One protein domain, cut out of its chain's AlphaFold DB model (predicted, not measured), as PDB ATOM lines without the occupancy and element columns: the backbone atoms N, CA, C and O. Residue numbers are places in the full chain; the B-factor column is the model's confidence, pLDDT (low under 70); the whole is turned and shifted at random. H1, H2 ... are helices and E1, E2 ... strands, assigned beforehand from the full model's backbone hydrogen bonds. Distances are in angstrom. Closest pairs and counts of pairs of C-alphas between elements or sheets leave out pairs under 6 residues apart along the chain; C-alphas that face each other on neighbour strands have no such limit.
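What this domain is: This is residues 3 to 7 and 17 to 88 of the 96 residues of an uncharacterized protein of Devosia epidermidihirudinis (UniProt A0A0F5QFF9). A twisted three-stranded sheet, E2 E3 E4, has the one named helix, H1, packed along one face, and a small second sheet, E5 E1 E6, joins it where E5 meets E2 near Ala 17. The printed part has 77 residues with six named strands and one named helix, in the order E1 E2 E3 E4 H1 E5 E6, and the class is mixed. The sheet E2 E3 E4 is antiparallel and E5 E1 E6 is parallel. The whole is compact, with a radius of gyration of the C-alphas of 11.9 A and spans of 35 by 25 by 24 A.

How they stand to each other: E1, residues 3 to 6, is the inner strand between E5, residues 67 to 71, and E6, residues 85 to 87. N 4 and O 68 are 2.8 A apart, and N 5 and O 86 2.7 A, within hydrogen-bond range. E2, residues 17 to 23, E3, residues 26 to 34, and E4, residues 40 to 45, form a meander, each strand the antiparallel neighbour of the one before. N 19 and O 30 are 2.9 A apart, and N 33 and O 41 2.8 A. H1, residues 50 to 60, is on this sheet in two layers, a helix on one face, at a height over the sheet of 8.1 A. It runs along E3, at 5 degrees on the local plane; their closest C-alphas, Gly 29 and Val 51, are 4.3 A apart. Every O i to N i+4 pair of H1 is within hydrogen-bond range. E2 and E5 touch, their closest C-alphas, Ala 17 and Leu 69, 4.7 A apart.

Where its parts are: E1 begins at C-alpha 3 (16.596, -46.700, 14.619). E2 measures 19.4 A, E3 26.1 A, E4 16.5 A, H1 14.9 A and E5 13.0 A from first to last C-alpha. E6 ends at C-alpha 87 (17.200, -39.274, 10.378).

The domain as a whole: The two farthest C-alphas, Asp 37 and Phe 81, are 35.8 A apart. Residues 8 to 16 are not printed; C-alphas 7 and 17 are 9.9 A apart across the cut. The link from E5 to E6 is long, 13 residues. No printed residue is under 70 in pLDDT.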
ATOM      1  N   TYR A   3      16.261 -47.727  13.635       94.00
ATOM      2  CA  TYR A   3      16.596 -46.700  14.619       94.00
ATOM      3  C   TYR A   3      16.523 -45.332  13.950       94.00
ATOM      4  O   TYR A   3      17.090 -45.140  12.871       94.00
ATOM      5  N   GLU A   4      15.780 -44.416  14.557       94.94
ATOM      6  CA  GLU A   4      15.550 -43.071  14.042       94.94
ATOM      7  C   GLU A   4      16.095 -42.033  15.020       94.94
ATOM      8  O   GLU A   4      15.638 -41.963  16.159       94.94
ATOM      9  N   ARG A   5      17.040 -41.207  14.567       94.50
ATOM     10  CA  ARG A   5      17.510 -40.044  15.311       94.50
ATOM     11  C   ARG A   5      16.391 -39.021  15.412       94.50
ATOM     12  O   ARG A   5      15.728 -38.715  14.418       94.50
ATOM     13  N   ILE A   6      16.226 -38.470  16.606       93.00
ATOM     14  CA  ILE A   6      15.357 -37.330  16.870       93.00
ATOM     15  C   ILE A   6      16.047 -36.313  17.777       93.00
ATOM     16  O   ILE A   6      16.913 -36.657  18.578       93.00
ATOM     17  N   ASP A   7      15.592 -35.069  17.683       91.50
ATOM     18  CA  ASP A   7      15.799 -34.070  18.727       91.50
ATOM     19  C   ASP A   7      14.849 -34.347  19.906       91.50
ATOM     20  O   ASP A   7      13.680 -34.704  19.699       91.50
ATOM     21  N   ALA A  17      11.861 -42.434  23.937       96.12
ATOM     22  CA  ALA A  17      13.055 -42.557  23.124       96.12
ATOM     23  C   ALA A  17      14.174 -43.228  23.913       96.12
ATOM     24  O   ALA A  17      14.227 -43.172  25.144       96.12
ATOM     25  N   TRP A  18      15.063 -43.875  23.177       96.88
ATOM     26  CA  TRP A  18      16.240 -44.519  23.714       96.88
ATOM     27  C   TRP A  18      17.419 -43.557  23.726       96.88
ATOM     28  O   TRP A  18      17.598 -42.760  22.803       96.88
ATOM     29  N   MET A  19      18.231 -43.660  24.765       96.06
ATOM     30  CA  MET A  19      19.486 -42.944  24.902       96.06
ATOM     31  C   MET A  19      20.560 -43.945  25.302       96.06
ATOM     32  O   MET A  19      20.316 -44.868  26.082       96.06
ATOM     33  N   LEU A  20      21.751 -43.740  24.772       95.62
ATOM     34  CA  LEU A  20      22.952 -44.467  25.142       95.62
ATOM     35  C   LEU A  20      23.989 -43.432  25.554       95.62
ATOM     36  O   LEU A  20      24.029 -42.370  24.945       95.62
ATOM     37  N   TYR A  21      24.796 -43.710  26.568       93.69
ATOM     38  CA  TYR A  21      25.828 -42.792  27.051       93.69
ATOM     39  C   TYR A  21      27.052 -43.580  27.508       93.69
ATOM     40  O   TYR A  21      26.946 -44.758  27.852       93.69
ATOM     41  N   MET A  22      28.212 -42.929  27.476       92.06
ATOM     42  CA  MET A  22      29.470 -43.498  27.955       92.06
ATOM     43  C   MET A  22      29.763 -42.954  29.351       92.06
ATOM     44  O   MET A  22      29.741 -41.743  29.559       92.06
ATOM     45  N   GLU A  23      30.071 -43.830  30.298       90.31
ATOM     46  CA  GLU A  23      30.515 -43.448  31.639       90.31
ATOM     47  C   GLU A  23      31.607 -44.431  32.088       90.31
ATOM     48  O   GLU A  23      31.421 -45.637  32.013       90.31
ATOM     49  N   HIS A  24      32.772 -43.929  32.513       90.25
ATOM     50  CA  HIS A  24      33.929 -44.755  32.912       90.25
ATOM     51  C   HIS A  24      34.294 -45.879  31.908       90.25
ATOM     52  O   HIS A  24      34.559 -47.004  32.317       90.25
ATOM     53  N   ASP A  25      34.293 -45.577  30.604       88.88
ATOM     54  CA  ASP A  25      34.537 -46.522  29.492       88.88
ATOM     55  C   ASP A  25      33.475 -47.621  29.286       88.88
ATOM     56  O   ASP A  25      33.589 -48.425  28.359       88.88
ATOM     57  N   ASP A  26      32.395 -47.612  30.068       91.06
ATOM     58  CA  ASP A  26      31.257 -48.510  29.908       91.06
ATOM     59  C   ASP A  26      30.104 -47.826  29.155       91.06
ATOM     60  O   ASP A  26      29.811 -46.638  29.328       91.06
ATOM     61  N   LEU A  27      29.428 -48.601  28.300       92.81
ATOM     62  CA  LEU A  27      28.235 -48.164  27.579       92.81
ATOM     63  C   LEU A  27      26.993 -48.431  28.427       92.81
ATOM     64  O   LEU A  27      26.675 -49.584  28.733       92.81
ATOM     65  N   PHE A  28      26.242 -47.375  28.714       95.44
ATOM     66  CA  PHE A  28      25.004 -47.448  29.469       95.44
ATOM     67  C   PHE A  28      23.787 -47.068  28.639       95.44
ATOM     68  O   PHE A  28      23.868 -46.340  27.652       95.44
ATOM     69  N   GLY A  29      22.636 -47.580  29.065       96.00
ATOM     70  CA  GLY A  29      21.346 -47.294  28.457       96.00
ATOM     71  C   GLY A  29      20.454 -46.425  29.337       96.00
ATOM     72  O   GLY A  29      20.495 -46.497  30.568       96.00
ATOM     73  N   ALA A  30      19.615 -45.614  28.702       96.38
ATOM     74  CA  ALA A  30      18.586 -44.814  29.345       96.38
ATOM     75  C   ALA A  30      17.329 -44.717  28.477       96.38
ATOM     76  O   ALA A  30      17.372 -44.848  27.255       96.38
ATOM     77  N   VAL A  31      16.194 -44.471  29.127       96.88
ATOM     78  CA  VAL A  31      14.920 -44.187  28.463       96.88
ATOM     79  C   VAL A  31      14.504 -42.766  28.794       96.88
ATOM     80  O   VAL A  31      14.414 -42.396  29.963       96.88
ATOM     81  N   LEU A  32      14.209 -41.989  27.759       96.25
ATOM     82  CA  LEU A  32      13.609 -40.674  27.884       96.25
ATOM     83  C   LEU A  32      12.129 -40.757  27.526       96.25
ATOM     84  O   LEU A  32      11.776 -41.064  26.391       96.25
ATOM     85  N   LEU A  33      11.260 -40.453  28.483       96.00
ATOM     86  CA  LEU A  33       9.815 -40.395  28.297       96.00
ATOM     87  C   LEU A  33       9.355 -38.938  28.310       96.00
ATOM     88  O   LEU A  33       9.610 -38.218  29.280       96.00
ATOM     89  N   LYS A  34       8.599 -38.518  27.291       95.94
ATOM     90  CA  LYS A  34       7.826 -37.275  27.374       95.94
ATOM     91  C   LYS A  34       6.442 -37.606  27.905       95.94
ATOM     92  O   LYS A  34       5.643 -38.255  27.237       95.94
ATOM     93  N   ARG A  35       6.154 -37.195  29.136       94.75
ATOM     94  CA  ARG A  35       4.852 -37.424  29.764       94.75
ATOM     95  C   ARG A  35       3.734 -36.708  28.991       94.75
ATOM     96  O   ARG A  35       4.005 -35.727  28.297       94.75
ATOM     97  N   PRO A  36       2.468 -37.141  29.140       93.69
ATOM     98  CA  PRO A  36       1.324 -36.456  28.536       93.69
ATOM     99  C   PRO A  36       1.203 -34.974  28.927       93.69
ATOM    100  O   PRO A  36       0.705 -34.175  28.143       93.69
ATOM    101  N   ASP A  37       1.699 -34.598  30.111       94.31
ATOM    102  CA  ASP A  37       1.755 -33.209  30.594       94.31
ATOM    103  C   ASP A  37       2.919 -32.386  30.001       94.31
ATOM    104  O   ASP A  37       3.125 -31.235  30.378       94.31
ATOM    105  N   GLY A  38       3.695 -32.975  29.086       92.50
ATOM    106  CA  GLY A  38       4.817 -32.345  28.396       92.50
ATOM    107  C   GLY A  38       6.153 -32.413  29.138       92.50
ATOM    108  O   GLY A  38       7.173 -32.069  28.540       92.50
ATOM    109  N   ARG A  39       6.194 -32.878  30.395       95.81
ATOM    110  CA  ARG A  39       7.450 -32.999  31.154       95.81
ATOM    111  C   ARG A  39       8.280 -34.187  30.689       95.81
ATOM    112  O   ARG A  39       7.750 -35.250  30.373       95.81
ATOM    113  N   TYR A  40       9.597 -34.029  30.738       95.38
ATOM    114  CA  TYR A  40      10.543 -35.107  30.474       95.38
ATOM    115  C   TYR A  40      10.851 -35.894  31.747       95.38
ATOM    116  O   TYR A  40      11.015 -35.318  32.823       95.38
ATOM    117  N   VAL A  41      10.943 -37.215  31.613       95.75
ATOM    118  CA  VAL A  41      11.480 -38.115  32.634       95.75
ATOM    119  C   VAL A  41      12.543 -38.980  31.996       95.75
ATOM    120  O   VAL A  41      12.277 -39.671  31.017       95.75
ATOM    121  N   GLU A  42      13.732 -38.944  32.579       95.12
ATOM    122  CA  GLU A  42      14.864 -39.756  32.165       95.12
ATOM    123  C   GLU A  42      15.077 -40.872  33.187       95.12
ATOM    124  O   GLU A  42      15.157 -40.620  34.392       95.12
ATOM    125  N   GLN A  43      15.144 -42.109  32.707       95.62
ATOM    126  CA  GLN A  43      15.448 -43.281  33.514       95.62
ATOM    127  C   GLN A  43      16.768 -43.881  33.036       95.62
ATOM    128  O   GLN A  43      16.826 -44.482  31.964       95.62
ATOM    129  N   ARG A  44      17.821 -43.704  33.840       95.06
ATOM    130  CA  ARG A  44      19.163 -44.244  33.600       95.06
ATOM    131  C   ARG A  44      19.324 -45.623  34.231       95.06
ATOM    132  O   ARG A  44      18.862 -45.852  35.346       95.06
ATOM    133  N   TYR A  45      20.013 -46.510  33.525       94.62
ATOM    134  CA  TYR A  45      20.375 -47.841  34.000       94.62
ATOM    135  C   TYR A  45      21.895 -47.913  34.124       94.62
ATOM    136  O   TYR A  45      22.589 -47.601  33.162       94.62
ATOM    137  N   THR A  46      22.400 -48.320  35.290       92.38
ATOM    138  CA  THR A  46      23.838 -48.297  35.633       92.38
ATOM    139  C   THR A  46      24.411 -49.687  35.921       92.38
ATOM    140  O   THR A  46      25.503 -49.838  36.464       92.38
ATOM    141  N   THR A  47      23.674 -50.740  35.574       92.88
ATOM    142  CA  THR A  47      24.147 -52.123  35.672       92.88
ATOM    143  C   THR A  47      24.960 -52.497  34.431       92.88
ATOM    144  O   THR A  47      24.856 -51.869  33.376       92.88
ATOM    145  N   ARG A  48      25.712 -53.602  34.507       88.62
ATOM    146  CA  ARG A  48      26.408 -54.183  33.342       88.62
ATOM    147  C   ARG A  48      25.450 -54.582  32.203       88.62
ATOM    148  O   ARG A  48      25.873 -54.768  31.068       88.62
ATOM    149  N   THR A  49      24.164 -54.739  32.506       92.25
ATOM    150  CA  THR A  49      23.084 -55.107  31.579       92.25
ATOM    151  C   THR A  49      22.220 -53.919  31.156       92.25
ATOM    152  O   THR A  49      21.214 -54.109  30.475       92.25
ATOM    153  N   SER A  50      22.620 -52.695  31.502       95.31
ATOM    154  CA  SER A  50      21.869 -51.450  31.298       95.31
ATOM    155  C   SER A  50      21.329 -51.244  29.879       95.31
ATOM    156  O   SER A  50      20.188 -50.819  29.697       95.31
ATOM    157  N   VAL A  51      22.113 -51.575  28.852       95.19
ATOM    158  CA  VAL A  51      21.697 -51.473  27.445       95.19
ATOM    159  C   VAL A  51      20.489 -52.377  27.166       95.19
ATOM    160  O   VAL A  51      19.529 -51.956  26.526       95.19
ATOM    161  N   ILE A  52      20.493 -53.602  27.690       95.06
ATOM    162  CA  ILE A  52      19.389 -54.558  27.520       95.06
ATOM    163  C   ILE A  52      18.186 -54.137  28.371       95.06
ATOM    164  O   ILE A  52      17.054 -54.158  27.893       95.06
ATOM    165  N   GLU A  53      18.425 -53.716  29.613       96.50
ATOM    166  CA  GLU A  53      17.376 -53.267  30.538       96.50
ATOM    167  C   GLU A  53      16.638 -52.032  30.018       96.50
ATOM    168  O   GLU A  53      15.410 -51.968  30.067       96.50
ATOM    169  N   SER A  54      17.373 -51.067  29.469       96.25
ATOM    170  CA  SER A  54      16.794 -49.862  28.878       96.25
ATOM    171  C   SER A  54      15.995 -50.160  27.610       96.25
ATOM    172  O   SER A  54      14.934 -49.569  27.427       96.25
ATOM    173  N   LEU A  55      16.424 -51.110  26.768       94.25
ATOM    174  CA  LEU A  55      15.616 -51.576  25.633       94.25
ATOM    175  C   LEU A  55      14.318 -52.235  26.091       94.25
ATOM    176  O   LEU A  55      13.254 -51.923  25.562       94.25
ATOM    177  N   ASP A  56      14.381 -53.136  27.070       95.31
ATOM    178  CA  ASP A  56      13.188 -53.793  27.609       95.31
ATOM    179  C   ASP A  56      12.210 -52.770  28.211       95.31
ATOM    180  O   ASP A  56      11.011 -52.788  27.923       95.31
ATOM    181  N   ALA A  57      12.724 -51.808  28.975       95.88
ATOM    182  CA  ALA A  57      11.924 -50.725  29.527       95.88
ATOM    183  C   ALA A  57      11.314 -49.824  28.447       95.88
ATOM    184  O   ALA A  57      10.140 -49.463  28.541       95.88
ATOM    185  N   LEU A  58      12.068 -49.511  27.394       96.50
ATOM    186  CA  LEU A  58      11.576 -48.762  26.242       96.50
ATOM    187  C   LEU A  58      10.402 -49.488  25.567       96.50
ATOM    188  O   LEU A  58       9.378 -48.872  25.261       96.50
ATOM    189  N   MET A  59      10.511 -50.807  25.381       93.94
ATOM    190  CA  MET A  59       9.430 -51.620  24.816       93.94
ATOM    191  C   MET A  59       8.194 -51.641  25.725       93.94
ATOM    192  O   MET A  59       7.069 -51.531  25.234       93.94
ATOM    193  N   LYS A  60       8.385 -51.727  27.047       93.81
ATOM    194  CA  LYS A  60       7.301 -51.641  28.043       93.81
ATOM    195  C   LYS A  60       6.637 -50.263  28.079       93.81
ATOM    196  O   LYS A  60       5.445 -50.178  28.359       93.81
ATOM    197  N   ALA A  61       7.373 -49.206  27.744       91.62
ATOM    198  CA  ALA A  61       6.859 -47.844  27.613       91.62
ATOM    199  C   ALA A  61       6.054 -47.610  26.317       91.62
ATOM    200  O   ALA A  61       5.624 -46.488  26.061       91.62
ATOM    201  N   GLY A  62       5.824 -48.648  25.503       87.56
ATOM    202  CA  GLY A  62       4.985 -48.561  24.305       87.56
ATOM    203  C   GLY A  62       5.727 -48.120  23.047       87.56
ATOM    204  O   GLY A  62       5.088 -47.730  22.068       87.56
ATOM    205  N   ALA A  63       7.063 -48.192  23.036       87.56
ATOM    206  CA  ALA A  63       7.827 -47.951  21.821       87.56
ATOM    207  C   ALA A  63       7.419 -48.915  20.694       87.56
ATOM    208  O   ALA A  63       7.070 -50.081  20.907       87.56
ATOM    209  N   SER A  64       7.471 -48.416  19.460       85.12
ATOM    210  CA  SER A  64       7.103 -49.207  18.291       85.12
ATOM    211  C   SER A  64       8.117 -50.328  18.045       85.12
ATOM    212  O   SER A  64       9.321 -50.104  17.983       85.12
ATOM    213  N   LYS A  65       7.621 -51.544  17.786       83.31
ATOM    214  CA  LYS A  65       8.462 -52.674  17.343       83.31
ATOM    215  C   LYS A  65       9.088 -52.442  15.959       83.31
ATOM    216  O   LYS A  65      10.067 -53.090  15.586       83.31
ATOM    217  N   GLU A  66       8.526 -51.524  15.173       88.12
ATOM    218  CA  GLU A  66       9.012 -51.210  13.830       88.12
ATOM    219  C   GLU A  66      10.076 -50.112  13.838       88.12
ATOM    220  O   GLU A  66      11.014 -50.179  13.035       88.12
ATOM    221  N   ARG A  67       9.956 -49.141  14.755       91.06
ATOM    222  CA  ARG A  67      10.873 -48.003  14.896       91.06
ATOM    223  C   ARG A  67      11.234 -47.730  16.361       91.06
ATOM    224  O   ARG A  67      10.353 -47.575  17.198       91.06
ATOM    225  N   ILE A  68      12.525 -47.577  16.631       94.31
ATOM    226  CA  ILE A  68      13.051 -47.069  17.899       94.31
ATOM    227  C   ILE A  68      13.508 -45.633  17.673       94.31
ATOM    228  O   ILE A  68      14.333 -45.377  16.797       94.31
ATOM    229  N   LEU A  69      12.961 -44.705  18.453       95.19
ATOM    230  CA  LEU A  69      13.433 -43.325  18.484       95.19
ATOM    231  C   LEU A  69      14.694 -43.268  19.341       95.19
ATOM    232  O   LEU A  69      14.724 -43.861  20.416       95.19
ATOM    233  N   VAL A  70      15.711 -42.560  18.874       96.31
ATOM    234  CA  VAL A  70      16.987 -42.385  19.561       96.31
ATOM    235  C   VAL A  70      17.258 -40.897  19.693       96.31
ATOM    236  O   VAL A  70      17.231 -40.169  18.699       96.31
ATOM    237  N   VAL A  71      17.519 -40.452  20.916       95.19
ATOM    238  CA  VAL A  71      17.921 -39.074  21.203       95.19
ATOM    239  C   VAL A  71      19.438 -39.031  21.342       95.19
ATOM    240  O   VAL A  71      20.011 -39.819  22.092       95.19
ATOM    241  N   LEU A  72      20.068 -38.109  20.609       91.44
ATOM    242  CA  LEU A  72      21.488 -37.790  20.731       91.44
ATOM    243  C   LEU A  72      21.635 -36.365  21.277       91.44
ATOM    244  O   LEU A  72      21.697 -35.420  20.490       91.44
ATOM    245  N   ASP A  73      21.625 -36.243  22.604       84.62
ATOM    246  CA  ASP A  73      21.988 -35.020  23.339       84.62
ATOM    247  C   ASP A  73      23.511 -34.995  23.617       84.62
ATOM    248  O   ASP A  73      24.215 -35.931  23.239       84.62
ATOM    249  N   ASP A  74      24.024 -33.956  24.288       78.50
ATOM    250  CA  ASP A  74      25.471 -33.727  24.491       78.50
ATOM    251  C   ASP A  74      26.226 -34.916  25.122       78.50
ATOM    252  O   ASP A  74      27.360 -35.198  24.737       78.50
ATOM    253  N   ASP A  75      25.586 -35.653  26.036       80.19
ATOM    254  CA  ASP A  75      26.178 -36.818  26.717       80.19
ATOM    255  C   ASP A  75      25.826 -38.162  26.050       80.19
ATOM    256  O   ASP A  75      26.220 -39.231  26.526       80.19
ATOM    257  N   ALA A  76      25.032 -38.138  24.977       87.00
ATOM    258  CA  ALA A  76      24.542 -39.346  24.334       87.00
ATOM    259  C   ALA A  76      25.463 -39.804  23.193       87.00
ATOM    260  O   ALA A  76      25.929 -39.021  22.367       87.00
ATOM    261  N   TYR A  77      25.679 -41.112  23.108       91.12
ATOM    262  CA  TYR A  77      26.617 -41.744  22.194       91.12
ATOM    263  C   TYR A  77      25.957 -42.891  21.428       91.12
ATOM    264  O   TYR A  77      25.383 -43.793  22.029       91.12
ATOM    265  N   TRP A  78      26.072 -42.899  20.098       94.25
ATOM    266  CA  TRP A  78      25.637 -44.026  19.267       94.25
ATOM    267  C   TRP A  78      26.854 -44.770  18.706       94.25
ATOM    268  O   TRP A  78      27.547 -44.207  17.856       94.25
ATOM    269  N   PRO A  79      27.135 -46.015  19.142       91.81
ATOM    270  CA  PRO A  79      28.322 -46.731  18.687       91.81
ATOM    271  C   PRO A  79      28.282 -47.078  17.194       91.81
ATOM    272  O   PRO A  79      27.239 -47.449  16.661       91.81
ATOM    273  N   GLU A  80      29.430 -47.065  16.516       89.00
ATOM    274  CA  GLU A  80      29.508 -47.381  15.076       89.00
ATOM    275  C   GLU A  80      29.098 -48.824  14.735       89.00
ATOM    276  O   GLU A  80      28.629 -49.104  13.634       89.00
ATOM    277  N   PHE A  81      29.251 -49.748  15.689       87.81
ATOM    278  CA  PHE A  81      28.832 -51.146  15.554       87.81
ATOM    279  C   PHE A  81      27.338 -51.363  15.838       87.81
ATOM    280  O   PHE A  81      26.837 -52.479  15.671       87.81
ATOM    281  N   PHE A  82      26.611 -50.326  16.266       90.00
ATOM    282  CA  PHE A  82      25.156 -50.380  16.340       90.00
ATOM    283  C   PHE A  82      24.536 -50.225  14.945       90.00
ATOM    284  O   PHE A  82      25.168 -49.728  14.013       90.00
ATOM    285  N   PRO A  83      23.270 -50.644  14.764       91.69
ATOM    286  CA  PRO A  83      22.575 -50.457  13.500       91.69
ATOM    287  C   PRO A  83      22.550 -48.989  13.059       91.69
ATOM    288  O   PRO A  83      22.512 -48.077  13.885       91.69
ATOM    289  N   ILE A  84      22.511 -48.779  11.739       92.38
ATOM    290  CA  ILE A  84      22.522 -47.443  11.129       92.38
ATOM    291  C   ILE A  84      21.404 -46.585  11.719       92.38
ATOM    292  O   ILE A  84      20.218 -46.925  11.612       92.38
ATOM    293  N   LEU A  85      21.803 -45.442  12.271       92.25
ATOM    294  CA  LEU A  85      20.889 -44.437  12.768       92.25
ATOM    295  C   LEU A  85      20.391 -43.581  11.601       92.25
ATOM    296  O   LEU A  85      21.172 -42.948  10.893       92.25
ATOM    297  N   ARG A  86      19.080 -43.605  11.354       92.88
ATOM    298  CA  ARG A  86      18.450 -42.864  10.254       92.88
ATOM    299  C   ARG A  86      17.879 -41.560  10.781       92.88
ATOM    300  O   ARG A  86      17.295 -41.554  11.851       92.88
ATOM    301  N   GLU A  87      17.950 -40.481  10.019       89.31
ATOM    302  CA  GLU A  87      17.200 -39.274  10.378       89.31
ATOM    303  C   GLU A  87      15.690 -39.561  10.341       89.31
ATOM    304  O   GLU A  87      15.192 -40.187   9.391       89.31
ATOM    305  N   ARG A  88      14.948 -39.124  11.371       83.56
ATOM    306  CA  ARG A  88      13.483 -39.211  11.353       83.56
ATOM    307  C   ARG A  88      12.988 -38.373  10.185       83.56
ATOM    308  O   ARG A  88      13.100 -37.150  10.183       83.56
TER     309      ARG A  88